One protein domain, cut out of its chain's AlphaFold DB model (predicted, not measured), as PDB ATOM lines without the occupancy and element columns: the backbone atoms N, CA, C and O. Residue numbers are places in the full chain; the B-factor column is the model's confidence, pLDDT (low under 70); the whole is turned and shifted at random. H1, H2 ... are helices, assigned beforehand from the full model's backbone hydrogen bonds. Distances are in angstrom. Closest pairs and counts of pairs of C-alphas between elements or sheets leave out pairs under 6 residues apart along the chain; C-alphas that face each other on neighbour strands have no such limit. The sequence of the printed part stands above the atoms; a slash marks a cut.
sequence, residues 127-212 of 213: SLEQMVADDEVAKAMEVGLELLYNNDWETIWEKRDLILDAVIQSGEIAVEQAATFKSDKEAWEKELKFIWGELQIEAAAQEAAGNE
ATOM      1  N   SER A 127      87.707  27.028  93.323       51.41
ATOM      2  CA  SER A 127      87.522  27.059  91.863       51.41
ATOM      3  C   SER A 127      86.539  25.992  91.373       51.41
ATOM      4  O   SER A 127      85.887  26.193  90.351       51.41
ATOM      5  N   LEU A 128      86.426  24.871  92.090       46.38
ATOM      6  CA  LEU A 128      85.564  23.744  91.733       46.38
ATOM      7  C   LEU A 128      84.110  23.968  92.175       46.38
ATOM      8  O   LEU A 128      83.197  23.782  91.374       46.38
ATOM      9  N   GLU A 129      83.894  24.472  93.399       50.69
ATOM     10  CA  GLU A 129      82.560  24.879  93.873       50.69
ATOM     11  C   GLU A 129      81.931  25.918  92.942       50.69
ATOM     12  O   GLU A 129      80.728  25.897  92.694       50.69
ATOM     13  N   GLN A 130      82.757  26.804  92.388       50.00
ATOM     14  CA  GLN A 130      82.301  27.864  91.505       50.00
ATOM     15  C   GLN A 130      81.867  27.330  90.132       50.00
ATOM     16  O   GLN A 130      80.868  27.792  89.591       50.00
ATOM     17  N   MET A 131      82.563  26.322  89.595       45.16
ATOM     18  CA  MET A 131      82.253  25.749  88.281       45.16
ATOM     19  C   MET A 131      81.043  24.801  88.324       45.16
ATOM     20  O   MET A 131      80.199  24.844  87.432       45.16
ATOM     21  N   VAL A 132      80.916  23.994  89.384       49.72
ATOM     22  CA  VAL A 132      79.760  23.100  89.590       49.72
ATOM     23  C   VAL A 132      78.490  23.900  89.901       49.72
ATOM     24  O   VAL A 132      77.424  23.597  89.366       49.72
ATOM     25  N   ALA A 133      78.598  24.969  90.699       48.97
ATOM     26  CA  ALA A 133      77.471  25.867  90.954       48.97
ATOM     27  C   ALA A 133      76.984  26.569  89.675       48.97
ATOM     28  O   ALA A 133      75.775  26.699  89.471       48.97
ATOM     29  N   ASP A 134      77.901  26.984  88.797       41.53
ATOM     30  CA  ASP A 134      77.546  27.646  87.540       41.53
ATOM     31  C   ASP A 134      76.789  26.700  86.576       41.53
ATOM     32  O   ASP A 134      75.813  27.125  85.950       41.53
ATOM     33  N   ASP A 135      77.155  25.414  86.509       41.88
ATOM     34  CA  ASP A 135      76.516  24.415  85.632       41.88
ATOM     35  C   ASP A 135      75.126  23.959  86.126       41.88
ATOM     36  O   ASP A 135      74.204  23.734  85.332       41.88
ATOM     37  N   GLU A 136      74.926  23.838  87.441       48.84
ATOM     38  CA  GLU A 136      73.624  23.464  88.012       48.84
ATOM     39  C   GLU A 136      72.614  24.615  87.972       48.84
ATOM     40  O   GLU A 136      71.435  24.401  87.666       48.84
ATOM     41  N   VAL A 137      73.071  25.849  88.198       44.25
ATOM     42  CA  VAL A 137      72.229  27.043  88.058       44.25
ATOM     43  C   VAL A 137      71.818  27.237  86.604       44.25
ATOM     44  O   VAL A 137      70.660  27.569  86.348       44.25
ATOM     45  N   ALA A 138      72.713  26.974  85.648       46.81
ATOM     46  CA  ALA A 138      72.369  26.998  84.232       46.81
ATOM     47  C   ALA A 138      71.229  26.017  83.911       46.81
ATOM     48  O   ALA A 138      70.274  26.412  83.249       46.81
ATOM     49  N   LYS A 139      71.254  24.793  84.457       48.84
ATOM     50  CA  LYS A 139      70.189  23.790  84.258       48.84
ATOM     51  C   LYS A 139      68.873  24.143  84.950       48.84
ATOM     52  O   LYS A 139      67.803  23.962  84.374       48.84
ATOM     53  N   ALA A 140      68.904  24.648  86.181       44.97
ATOM     54  CA  ALA A 140      67.681  25.045  86.883       44.97
ATOM     55  C   ALA A 140      67.026  26.270  86.227       44.97
ATOM     56  O   ALA A 140      65.799  26.353  86.115       44.97
ATOM     57  N   MET A 141      67.853  27.201  85.749       47.25
ATOM     58  CA  MET A 141      67.415  28.354  84.981       47.25
ATOM     59  C   MET A 141      66.914  27.933  83.598       47.25
ATOM     60  O   MET A 141      65.895  28.456  83.175       47.25
ATOM     61  N   GLU A 142      67.530  26.947  82.943       49.19
ATOM     62  CA  GLU A 142      67.041  26.334  81.701       49.19
ATOM     63  C   GLU A 142      65.644  25.728  81.893       49.19
ATOM     64  O   GLU A 142      64.749  26.022  81.111       49.19
ATOM     65  N   VAL A 143      65.392  25.005  82.990       50.94
ATOM     66  CA  VAL A 143      64.059  24.454  83.306       50.94
ATOM     67  C   VAL A 143      63.040  25.556  83.630       50.94
ATOM     68  O   VAL A 143      61.883  25.483  83.209       50.94
ATOM     69  N   GLY A 144      63.444  26.594  84.367       59.44
ATOM     70  CA  GLY A 144      62.598  27.755  84.668       59.44
ATOM     71  C   GLY A 144      62.267  28.578  83.421       59.44
ATOM     72  O   GLY A 144      61.123  28.996  83.239       59.44
ATOM     73  N   LEU A 145      63.245  28.753  82.536       58.75
ATOM     74  CA  LEU A 145      63.107  29.398  81.237       58.75
ATOM     75  C   LEU A 145      62.232  28.568  80.309       58.75
ATOM     76  O   LEU A 145      61.316  29.118  79.722       58.75
ATOM     77  N   GLU A 146      62.424  27.256  80.227       61.22
ATOM     78  CA  GLU A 146      61.604  26.367  79.403       61.22
ATOM     79  C   GLU A 146      60.136  26.374  79.869       61.22
ATOM     80  O   GLU A 146      59.207  26.412  79.053       61.22
ATOM     81  N   LEU A 147      59.913  26.447  81.187       62.22
ATOM     82  CA  LEU A 147      58.596  26.645  81.790       62.22
ATOM     83  C   LEU A 147      58.003  28.035  81.530       62.22
ATOM     84  O   LEU A 147      56.786  28.144  81.428       62.22
ATOM     85  N   LEU A 148      58.799  29.095  81.430       65.38
ATOM     86  CA  LEU A 148      58.298  30.456  81.181       65.38
ATOM     87  C   LEU A 148      58.175  30.780  79.683       65.38
ATOM     88  O   LEU A 148      57.376  31.633  79.300       65.38
ATOM     89  N   TYR A 149      58.936  30.091  78.839       66.50
ATOM     90  CA  TYR A 149      59.021  30.327  77.404       66.50
ATOM     91  C   TYR A 149      57.911  29.610  76.635       66.50
ATOM     92  O   TYR A 149      57.243  30.213  75.800       66.50
ATOM     93  N   ASN A 150      57.662  28.336  76.955       73.25
ATOM     94  CA  ASN A 150      56.700  27.504  76.224       73.25
ATOM     95  C   ASN A 150      55.264  27.595  76.751       73.25
ATOM     96  O   ASN A 150      54.363  26.960  76.201       73.25
ATOM     97  N   ASN A 151      55.046  28.342  77.832       79.50
ATOM     98  CA  ASN A 151      53.740  28.465  78.456       79.50
ATOM     99  C   ASN A 151      53.169  29.864  78.226       79.50
ATOM    100  O   ASN A 151      53.877  30.871  78.215       79.50
ATOM    101  N   ASP A 152      51.859  29.917  78.034       87.75
ATOM    102  CA  ASP A 152      51.110  31.159  77.961       87.75
ATOM    103  C   ASP A 152      51.057  31.860  79.330       87.75
ATOM    104  O   ASP A 152      51.301  31.268  80.388       87.75
ATOM    105  N   TRP A 153      50.709  33.148  79.306       88.56
ATOM    106  CA  TRP A 153      50.614  33.972  80.509       88.56
ATOM    107  C   TRP A 153      49.715  33.368  81.595       88.56
ATOM    108  O   TRP A 153      50.010  33.497  82.783       88.56
ATOM    109  N   GLU A 154      48.609  32.731  81.209       91.69
ATOM    110  CA  GLU A 154      47.619  32.214  82.154       91.69
ATOM    111  C   GLU A 154      48.213  31.028  82.917       91.69
ATOM    112  O   GLU A 154      48.149  30.998  84.147       91.69
ATOM    113  N   THR A 155      48.928  30.142  82.224       87.19
ATOM    114  CA  THR A 155      49.680  29.041  82.836       87.19
ATOM    115  C   THR A 155      50.780  29.535  83.789       87.19
ATOM    116  O   THR A 155      50.975  28.977  84.874       87.19
ATOM    117  N   ILE A 156      51.500  30.601  83.429       85.75
ATOM    118  CA  ILE A 156      52.521  31.215  84.299       85.75
ATOM    119  C   ILE A 156      51.866  31.806  85.552       85.75
ATOM    120  O   ILE A 156      52.347  31.614  86.672       85.75
ATOM    121  N   TRP A 157      50.731  32.478  85.379       91.69
ATOM    122  CA  TRP A 157      49.974  33.081  86.467       91.69
ATOM    123  C   TRP A 157      49.363  32.048  87.425       91.69
ATOM    124  O   TRP A 157      49.284  32.284  88.637       91.69
ATOM    125  N   GLU A 158      48.965  30.880  86.926       90.62
ATOM    126  CA  GLU A 158      48.550  29.747  87.759       90.62
ATOM    127  C   GLU A 158      49.702  29.232  88.628       90.62
ATOM    128  O   GLU A 158      49.499  28.914  89.801       90.62
ATOM    129  N   LYS A 159      50.925  29.235  88.090       85.56
ATOM    130  CA  LYS A 159      52.151  28.816  88.787       85.56
ATOM    131  C   LYS A 159      52.818  29.928  89.600       85.56
ATOM    132  O   LYS A 159      53.866  29.686  90.195       85.56
ATOM    133  N   ARG A 160      52.222  31.122  89.695       89.19
ATOM    134  CA  ARG A 160      52.823  32.305  90.350       89.19
ATOM    135  C   ARG A 160      53.310  32.059  91.783       89.19
ATOM    136  O   ARG A 160      54.272  32.693  92.196       89.19
ATOM    137  N   ASP A 161      52.638  31.183  92.533       86.69
ATOM    138  CA  ASP A 161      52.971  30.899  93.933       86.69
ATOM    139  C   ASP A 161      54.205  29.981  94.014       86.69
ATOM    140  O   ASP A 161      55.102  30.215  94.817       86.69
ATOM    141  N   LEU A 162      54.296  29.006  93.100       80.44
ATOM    142  CA  LEU A 162      55.465  28.141  92.906       80.44
ATOM    143  C   LEU A 162      56.688  28.945  92.457       80.44
ATOM    144  O   LEU A 162      57.781  28.748  92.978       80.44
ATOM    145  N   ILE A 163      56.488  29.874  91.518       82.19
ATOM    146  CA  ILE A 163      57.540  30.780  91.050       82.19
ATOM    147  C   ILE A 163      58.010  31.655  92.213       82.19
ATOM    148  O   ILE A 163      59.205  31.725  92.470       82.19
ATOM    149  N   LEU A 164      57.091  32.272  92.962       82.50
ATOM    150  CA  LEU A 164      57.446  33.114  94.104       82.50
ATOM    151  C   LEU A 164      58.216  32.339  95.180       82.50
ATOM    152  O   LEU A 164      59.197  32.855  95.706       82.50
ATOM    153  N   ASP A 165      57.805  31.108  95.494       78.12
ATOM    154  CA  ASP A 165      58.518  30.260  96.450       78.12
ATOM    155  C   ASP A 165      59.910  29.865  95.934       78.12
ATOM    156  O   ASP A 165      60.854  29.865  96.723       78.12
ATOM    157  N   ALA A 166      60.082  29.628  94.630       76.94
ATOM    158  CA  ALA A 166      61.404  29.426  94.036       76.94
ATOM    159  C   ALA A 166      62.291  30.683  94.157       76.94
ATOM    160  O   ALA A 166      63.455  30.561  94.526       76.94
ATOM    161  N   VAL A 167      61.740  31.887  93.941       74.38
ATOM    162  CA  VAL A 167      62.480  33.157  94.117       74.38
ATOM    163  C   VAL A 167      62.817  33.435  95.593       74.38
ATOM    164  O   VAL A 167      63.874  33.979  95.904       74.38
ATOM    165  N   ILE A 168      61.949  33.044  96.536       77.56
ATOM    166  CA  ILE A 168      62.274  33.092  97.973       77.56
ATOM    167  C   ILE A 168      63.421  32.127  98.282       77.56
ATOM    168  O   ILE A 168      64.355  32.485  98.996       77.56
ATOM    169  N   GLN A 169      63.340  30.896  97.772       69.56
ATOM    170  CA  GLN A 169      64.334  29.852  98.015       69.56
ATOM    171  C   GLN A 169      65.692  30.190  97.403       69.56
ATOM    172  O   GLN A 169      66.711  29.858  98.002       69.56
ATOM    173  N   SER A 170      65.724  30.899  96.273       67.06
ATOM    174  CA  SER A 170      66.969  31.409  95.696       67.06
ATOM    175  C   SER A 170      67.586  32.552  96.511       67.06
ATOM    176  O   SER A 170      68.679  32.995  96.182       67.06
ATOM    177  N   GLY A 171      66.911  33.045  97.558       68.00
ATOM    178  CA  GLY A 171      67.402  34.116  98.430       68.00
ATOM    179  C   GLY A 171      67.383  35.506  97.793       68.00
ATOM    180  O   GLY A 171      67.942  36.446  98.356       68.00
ATOM    181  N   GLU A 172      66.740  35.646  96.635       62.84
ATOM    182  CA  GLU A 172      66.808  36.864  95.828       62.84
ATOM    183  C   GLU A 172      65.918  37.995  96.305       62.84
ATOM    184  O   GLU A 172      66.204  39.185  96.147       62.84
ATOM    185  N   ILE A 173      64.803  37.605  96.902       75.94
ATOM    186  CA  ILE A 173      63.903  38.530  97.553       75.94
ATOM    187  C   ILE A 173      63.936  38.244  99.042       75.94
ATOM    188  O   ILE A 173      63.831  37.102  99.492       75.94
ATOM    189  N   ALA A 174      64.063  39.313  99.822       80.94
ATOM    190  CA  ALA A 174      63.943  39.217 101.262       80.94
ATOM    191  C   ALA A 174      62.553  38.666 101.626       80.94
ATOM    192  O   ALA A 174      61.558  38.939 100.942       80.94
ATOM    193  N   VAL A 175      62.463  37.915 102.724       79.50
ATOM    194  CA  VAL A 175      61.208  37.286 103.176       79.50
ATOM    195  C   VAL A 175      60.105  38.336 103.373       79.50
ATOM    196  O   VAL A 175      58.930  38.080 103.111       79.50
ATOM    197  N   GLU A 176      60.480  39.557 103.751       82.69
ATOM    198  CA  GLU A 176      59.595  40.708 103.913       82.69
ATOM    199  C   GLU A 176      59.038  41.226 102.573       82.69
ATOM    200  O   GLU A 176      57.859  41.583 102.478       82.69
ATOM    201  N   GLN A 177      59.851  41.233 101.510       79.38
ATOM    202  CA  GLN A 177      59.386  41.551 100.154       79.38
ATOM    203  C   GLN A 177      58.479  40.449  99.616       79.38
ATOM    204  O   GLN A 177      57.425  40.739  99.052       79.38
ATOM    205  N   ALA A 178      58.823  39.189  99.860       83.81
ATOM    206  CA  ALA A 178      57.985  38.074  99.458       83.81
ATOM    207  C   ALA A 178      56.624  38.081 100.169       83.81
ATOM    208  O   ALA A 178      55.597  37.808  99.549       83.81
ATOM    209  N   ALA A 179      56.586  38.468 101.447       88.19
ATOM    210  CA  ALA A 179      55.337  38.683 102.170       88.19
ATOM    211  C   ALA A 179      54.482  39.783 101.519       88.19
ATOM    212  O   ALA A 179      53.256  39.655 101.468       88.19
ATOM    213  N   THR A 180      55.111  40.824 100.963       87.12
ATOM    214  CA  THR A 180      54.416  41.875 100.204       87.12
ATOM    215  C   THR A 180      53.783  41.305  98.936       87.12
ATOM    216  O   THR A 180      52.599  41.532  98.711       87.12
ATOM    217  N   PHE A 181      54.496  40.474  98.171       87.44
ATOM    218  CA  PHE A 181      53.951  39.817  96.975       87.44
ATOM    219  C   PHE A 181      52.867  38.770  97.280       87.44
ATOM    220  O   PHE A 181      51.905  38.642  96.526       87.44
ATOM    221  N   LYS A 182      52.950  38.067  98.419       88.88
ATOM    222  CA  LYS A 182      51.874  37.168  98.888       88.88
ATOM    223  C   LYS A 182      50.605  37.935  99.277       88.88
ATOM    224  O   LYS A 182      49.501  37.406  99.143       88.88
ATOM    225  N   SER A 183      50.760  39.167  99.760       91.31
ATOM    226  CA  SER A 183      49.658  40.022 100.224       91.31
ATOM    227  C   SER A 183      49.032  40.846  99.096       91.31
ATOM    228  O   SER A 183      47.816  41.034  99.072       91.31
ATOM    229  N   ASP A 184      49.853  41.326  98.164       93.56
ATOM    230  CA  ASP A 184      49.475  42.179  97.042       93.56
ATOM    231  C   ASP A 184      49.680  41.433  95.717       93.56
ATOM    232  O   ASP A 184      50.751  41.444  95.103       93.56
ATOM    233  N   LYS A 185      48.608  40.765  95.286       91.81
ATOM    234  CA  LYS A 185      48.604  39.983  94.046       91.81
ATOM    235  C   LYS A 185      48.777  40.855  92.808       91.81
ATOM    236  O   LYS A 185      49.378  40.388  91.851       91.81
ATOM    237  N   GLU A 186      48.279  42.090  92.810       92.44
ATOM    238  CA  GLU A 186      48.412  42.988  91.656       92.44
ATOM    239  C   GLU A 186      49.865  43.444  91.490       92.44
ATOM    240  O   GLU A 186      50.383  43.484  90.370       92.44
ATOM    241  N   ALA A 187      50.554  43.728  92.601       88.31
ATOM    242  CA  ALA A 187      51.984  44.011  92.583       88.31
ATOM    243  C   ALA A 187      52.786  42.816  92.051       88.31
ATOM    244  O   ALA A 187      53.665  43.004  91.208       88.31
ATOM    245  N   TRP A 188      52.455  41.596  92.487       90.00
ATOM    246  CA  TRP A 188      53.125  40.391  91.995       90.00
ATOM    247  C   TRP A 188      52.842  40.114  90.517       90.00
ATOM    248  O   TRP A 188      53.759  39.796  89.768       90.00
ATOM    249  N   GLU A 189      51.602  40.303  90.062       91.75
ATOM    250  CA  GLU A 189      51.230  40.171  88.649       91.75
ATOM    251  C   GLU A 189      52.051  41.099  87.761       91.75
ATOM    252  O   GLU A 189      52.556  40.690  86.716       91.75
ATOM    253  N   LYS A 190      52.201  42.355  88.183       91.19
ATOM    254  CA  LYS A 190      52.952  43.354  87.431       91.19
ATOM    255  C   LYS A 190      54.429  42.987  87.317       91.19
ATOM    256  O   LYS A 190      54.991  43.116  86.232       91.19
ATOM    257  N   GLU A 191      55.026  42.530  88.412       85.00
ATOM    258  CA  GLU A 191      56.427  42.112  88.429       85.00
ATOM    259  C   GLU A 191      56.636  40.858  87.574       85.00
ATOM    260  O   GLU A 191      57.533  40.808  86.738       85.00
ATOM    261  N   LEU A 192      55.741  39.878  87.693       86.19
ATOM    262  CA  LEU A 192      55.821  38.636  86.936       86.19
ATOM    263  C   LEU A 192      55.616  38.864  85.426       86.19
ATOM    264  O   LEU A 192      56.308  38.242  84.623       86.19
ATOM    265  N   LYS A 193      54.742  39.801  85.020       88.88
ATOM    266  CA  LYS A 193      54.618  40.234  83.611       88.88
ATOM    267  C   LYS A 193      55.887  40.896  83.099       88.88
ATOM    268  O   LYS A 193      56.239  40.702  81.940       88.88
ATOM    269  N   PHE A 194      56.534  41.704  83.936       85.56
ATOM    270  CA  PHE A 194      57.788  42.352  83.578       85.56
ATOM    271  C   PHE A 194      58.885  41.310  83.337       85.56
ATOM    272  O   PHE A 194      59.486  41.313  82.268       85.56
ATOM    273  N   ILE A 195      59.062  40.366  84.270       82.00
ATOM    274  CA  ILE A 195      60.021  39.257  84.140       82.00
ATOM    275  C   ILE A 195      59.737  38.449  82.871       82.00
ATOM    276  O   ILE A 195      60.631  38.237  82.061       82.00
ATOM    277  N   TRP A 196      58.486  38.040  82.659       83.69
ATOM    278  CA  TRP A 196      58.111  37.267  81.477       83.69
ATOM    279  C   TRP A 196      58.383  38.013  80.164       83.69
ATOM    280  O   TRP A 196      58.877  37.418  79.208       83.69
ATOM    281  N   GLY A 197      58.112  39.320  80.123       81.62
ATOM    282  CA  GLY A 197      58.390  40.157  78.957       81.62
ATOM    283  C   GLY A 197      59.881  40.255  78.631       81.62
ATOM    284  O   GLY A 197      60.252  40.121  77.468       81.62
ATOM    285  N   GLU A 198      60.737  40.437  79.639       78.81
ATOM    286  CA  GLU A 198      62.194  40.465  79.445       78.81
ATOM    287  C   GLU A 198      62.706  39.118  78.916       78.81
ATOM    288  O   GLU A 198      63.473  39.084  77.955       78.81
ATOM    289  N   LEU A 199      62.208  38.004  79.459       76.44
ATOM    290  CA  LEU A 199      62.594  36.663  79.011       76.44
ATOM    291  C   LEU A 199      62.220  36.393  77.550       76.44
ATOM    292  O   LEU A 199      63.000  35.794  76.812       76.44
ATOM    293  N   GLN A 200      61.053  36.861  77.103       79.12
ATOM    294  CA  GLN A 200      60.674  36.755  75.692       79.12
ATOM    295  C   GLN A 200      61.605  37.558  74.778       79.12
ATOM    296  O   GLN A 200      61.914  37.112  73.673       79.12
ATOM    297  N   ILE A 201      62.060  38.732  75.225       78.81
ATOM    298  CA  ILE A 201      63.001  39.566  74.468       78.81
ATOM    299  C   ILE A 201      64.364  38.875  74.369       78.81
ATOM    300  O   ILE A 201      64.937  38.822  73.281       78.81
ATOM    301  N   GLU A 202      64.875  38.329  75.475       74.12
ATOM    302  CA  GLU A 202      66.149  37.602  75.495       74.12
ATOM    303  C   GLU A 202      66.108  36.351  74.616       74.12
ATOM    304  O   GLU A 202      67.024  36.127  73.825       74.12
ATOM    305  N   ALA A 203      65.029  35.574  74.685       70.38
ATOM    306  CA  ALA A 203      64.873  34.380  73.865       70.38
ATOM    307  C   ALA A 203      64.773  34.712  72.366       70.38
ATOM    308  O   ALA A 203      65.461  34.098  71.550       70.38
ATOM    309  N   ALA A 204      64.015  35.751  71.996       76.19
ATOM    310  CA  ALA A 204      63.969  36.230  70.614       76.19
ATOM    311  C   ALA A 204      65.344  36.725  70.122       76.19
ATOM    312  O   ALA A 204      65.685  36.558  68.949       76.19
ATOM    313  N   ALA A 205      66.152  37.317  71.008       75.44
ATOM    314  CA  ALA A 205      67.517  37.729  70.693       75.44
ATOM    315  C   ALA A 205      68.465  36.530  70.507       75.44
ATOM    316  O   ALA A 205      69.299  36.556  69.600       75.44
ATOM    317  N   GLN A 206      68.329  35.473  71.314       71.19
ATOM    318  CA  GLN A 206      69.113  34.242  71.171       71.19
ATOM    319  C   GLN A 206      68.763  33.472  69.892       71.19
ATOM    320  O   GLN A 206      69.673  33.049  69.182       71.19
ATOM    321  N   GLU A 207      67.480  33.345  69.544       74.19
ATOM    322  CA  GLU A 207      67.058  32.730  68.275       74.19
ATOM    323  C   GLU A 207      67.590  33.505  67.061       74.19
ATOM    324  O   GLU A 207      68.029  32.906  66.076       74.19
ATOM    325  N   ALA A 208      67.605  34.841  67.132       76.00
ATOM    326  CA  ALA A 208      68.180  35.676  66.083       76.00
ATOM    327  C   ALA A 208      69.700  35.478  65.947       76.00
ATOM    328  O   ALA A 208      70.201  35.420  64.828       76.00
ATOM    329  N   ALA A 209      70.420  35.336  67.065       74.50
ATOM    330  CA  ALA A 209      71.867  35.114  67.072       74.50
ATOM    331  C   ALA A 209      72.265  33.689  66.641       74.50
ATOM    332  O   ALA A 209      73.290  33.509  65.987       74.50
ATOM    333  N   GLY A 210      71.458  32.677  66.974       69.06
ATOM    334  CA  GLY A 210      71.703  31.279  66.607       69.06
ATOM    335  C   GLY A 210      71.486  30.971  65.121       69.06
ATOM    336  O   GLY A 210      72.078  30.028  64.609       69.06
ATOM    337  N   ASN A 211      70.690  31.778  64.415       57.50
ATOM    338  CA  ASN A 211      70.430  31.631  62.976       57.50
ATOM    339  C   ASN A 211      71.481  32.302  62.063       57.50
ATOM    340  O   ASN A 211      71.334  32.249  60.840       57.50
ATOM    341  N   GLU A 212      72.515  32.946  62.619       52.91
ATOM    342  CA  GLU A 212      73.618  33.556  61.850       52.91
ATOM    343  C   GLU A 212      74.898  32.688  61.780       52.91
ATOM    344  O   GLU A 212      75.886  33.119  61.175       52.91
TER     345      GLU A 212
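This is residues 127 to 212 of the 213 residues of the protein "Hypothetical protein" of Attheya septentrionalis (UniProt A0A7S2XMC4). One long helix, H5, makes a bar, and from the same side of it two crosswise parts extend: the long helix H1, which meets H5 with its last residues, and H3 and H4, side by side near the beginning of H5. Short H2 lies between the end of H1 and the beginning of H3, near H5; residues 127 to 143 of H1 and 204 to 212 stick out from the body. The printed part has 86 residues with five named helices, H1 to H5 in order, and no named strand, class all helix. It is only just loose, close to compact, with a radius of gyration of the C-alphas of 14.8 A, and flat, spanning 44 by 34 by 15 A.

H5, residues 185 to 210, is 36.9 A long, from C-alpha 185 at (48.604, 39.983, 94.046) to C-alpha 210 at (71.703, 31.279, 66.607). H1, residues 127 to 149, is 32.1 A long and begins with C-alpha 127 at (87.522, 27.059, 91.863). H2 is residues 153 to 158, H3 residues 160 to 169 and H4 residues 175 to 183.

H5 touches H1, about perpendicular at 76 degrees, through residues 145 to 149 of H1 alone; the closest C-alphas, Leu 148 and Trp 196, are 6.8 A apart. H4 and H5 only just touch, with 3 pairs of C-alphas within 8 A, only at the corner; the closest C-alphas, Phe 181 and Trp 188, are 5.1 A apart. H3 and H4 form a helical hairpin at a shallow tilt of 7 degrees, opposite ways; they only just touch, with 3 pairs, the closest C-alphas being Ile 168 and Ala 178, 6.7 A apart. H2 is close to H5 but not clearly touching, C-alphas 157 and 189 being the closest at 7.5 A. H1 and H3 are apart. In H1 to H5 every O i to N i+4 pair is within hydrogen-bond range.

The farthest C-alphas, Ser 183 and Glu 212, are 45.7 A apart. The printed part has no cut, and its four links between helices are tight. Mean pLDDT of the printed part is 73.0; residues 127 to 149, 169 to 172 and 210 to 212 are under 70.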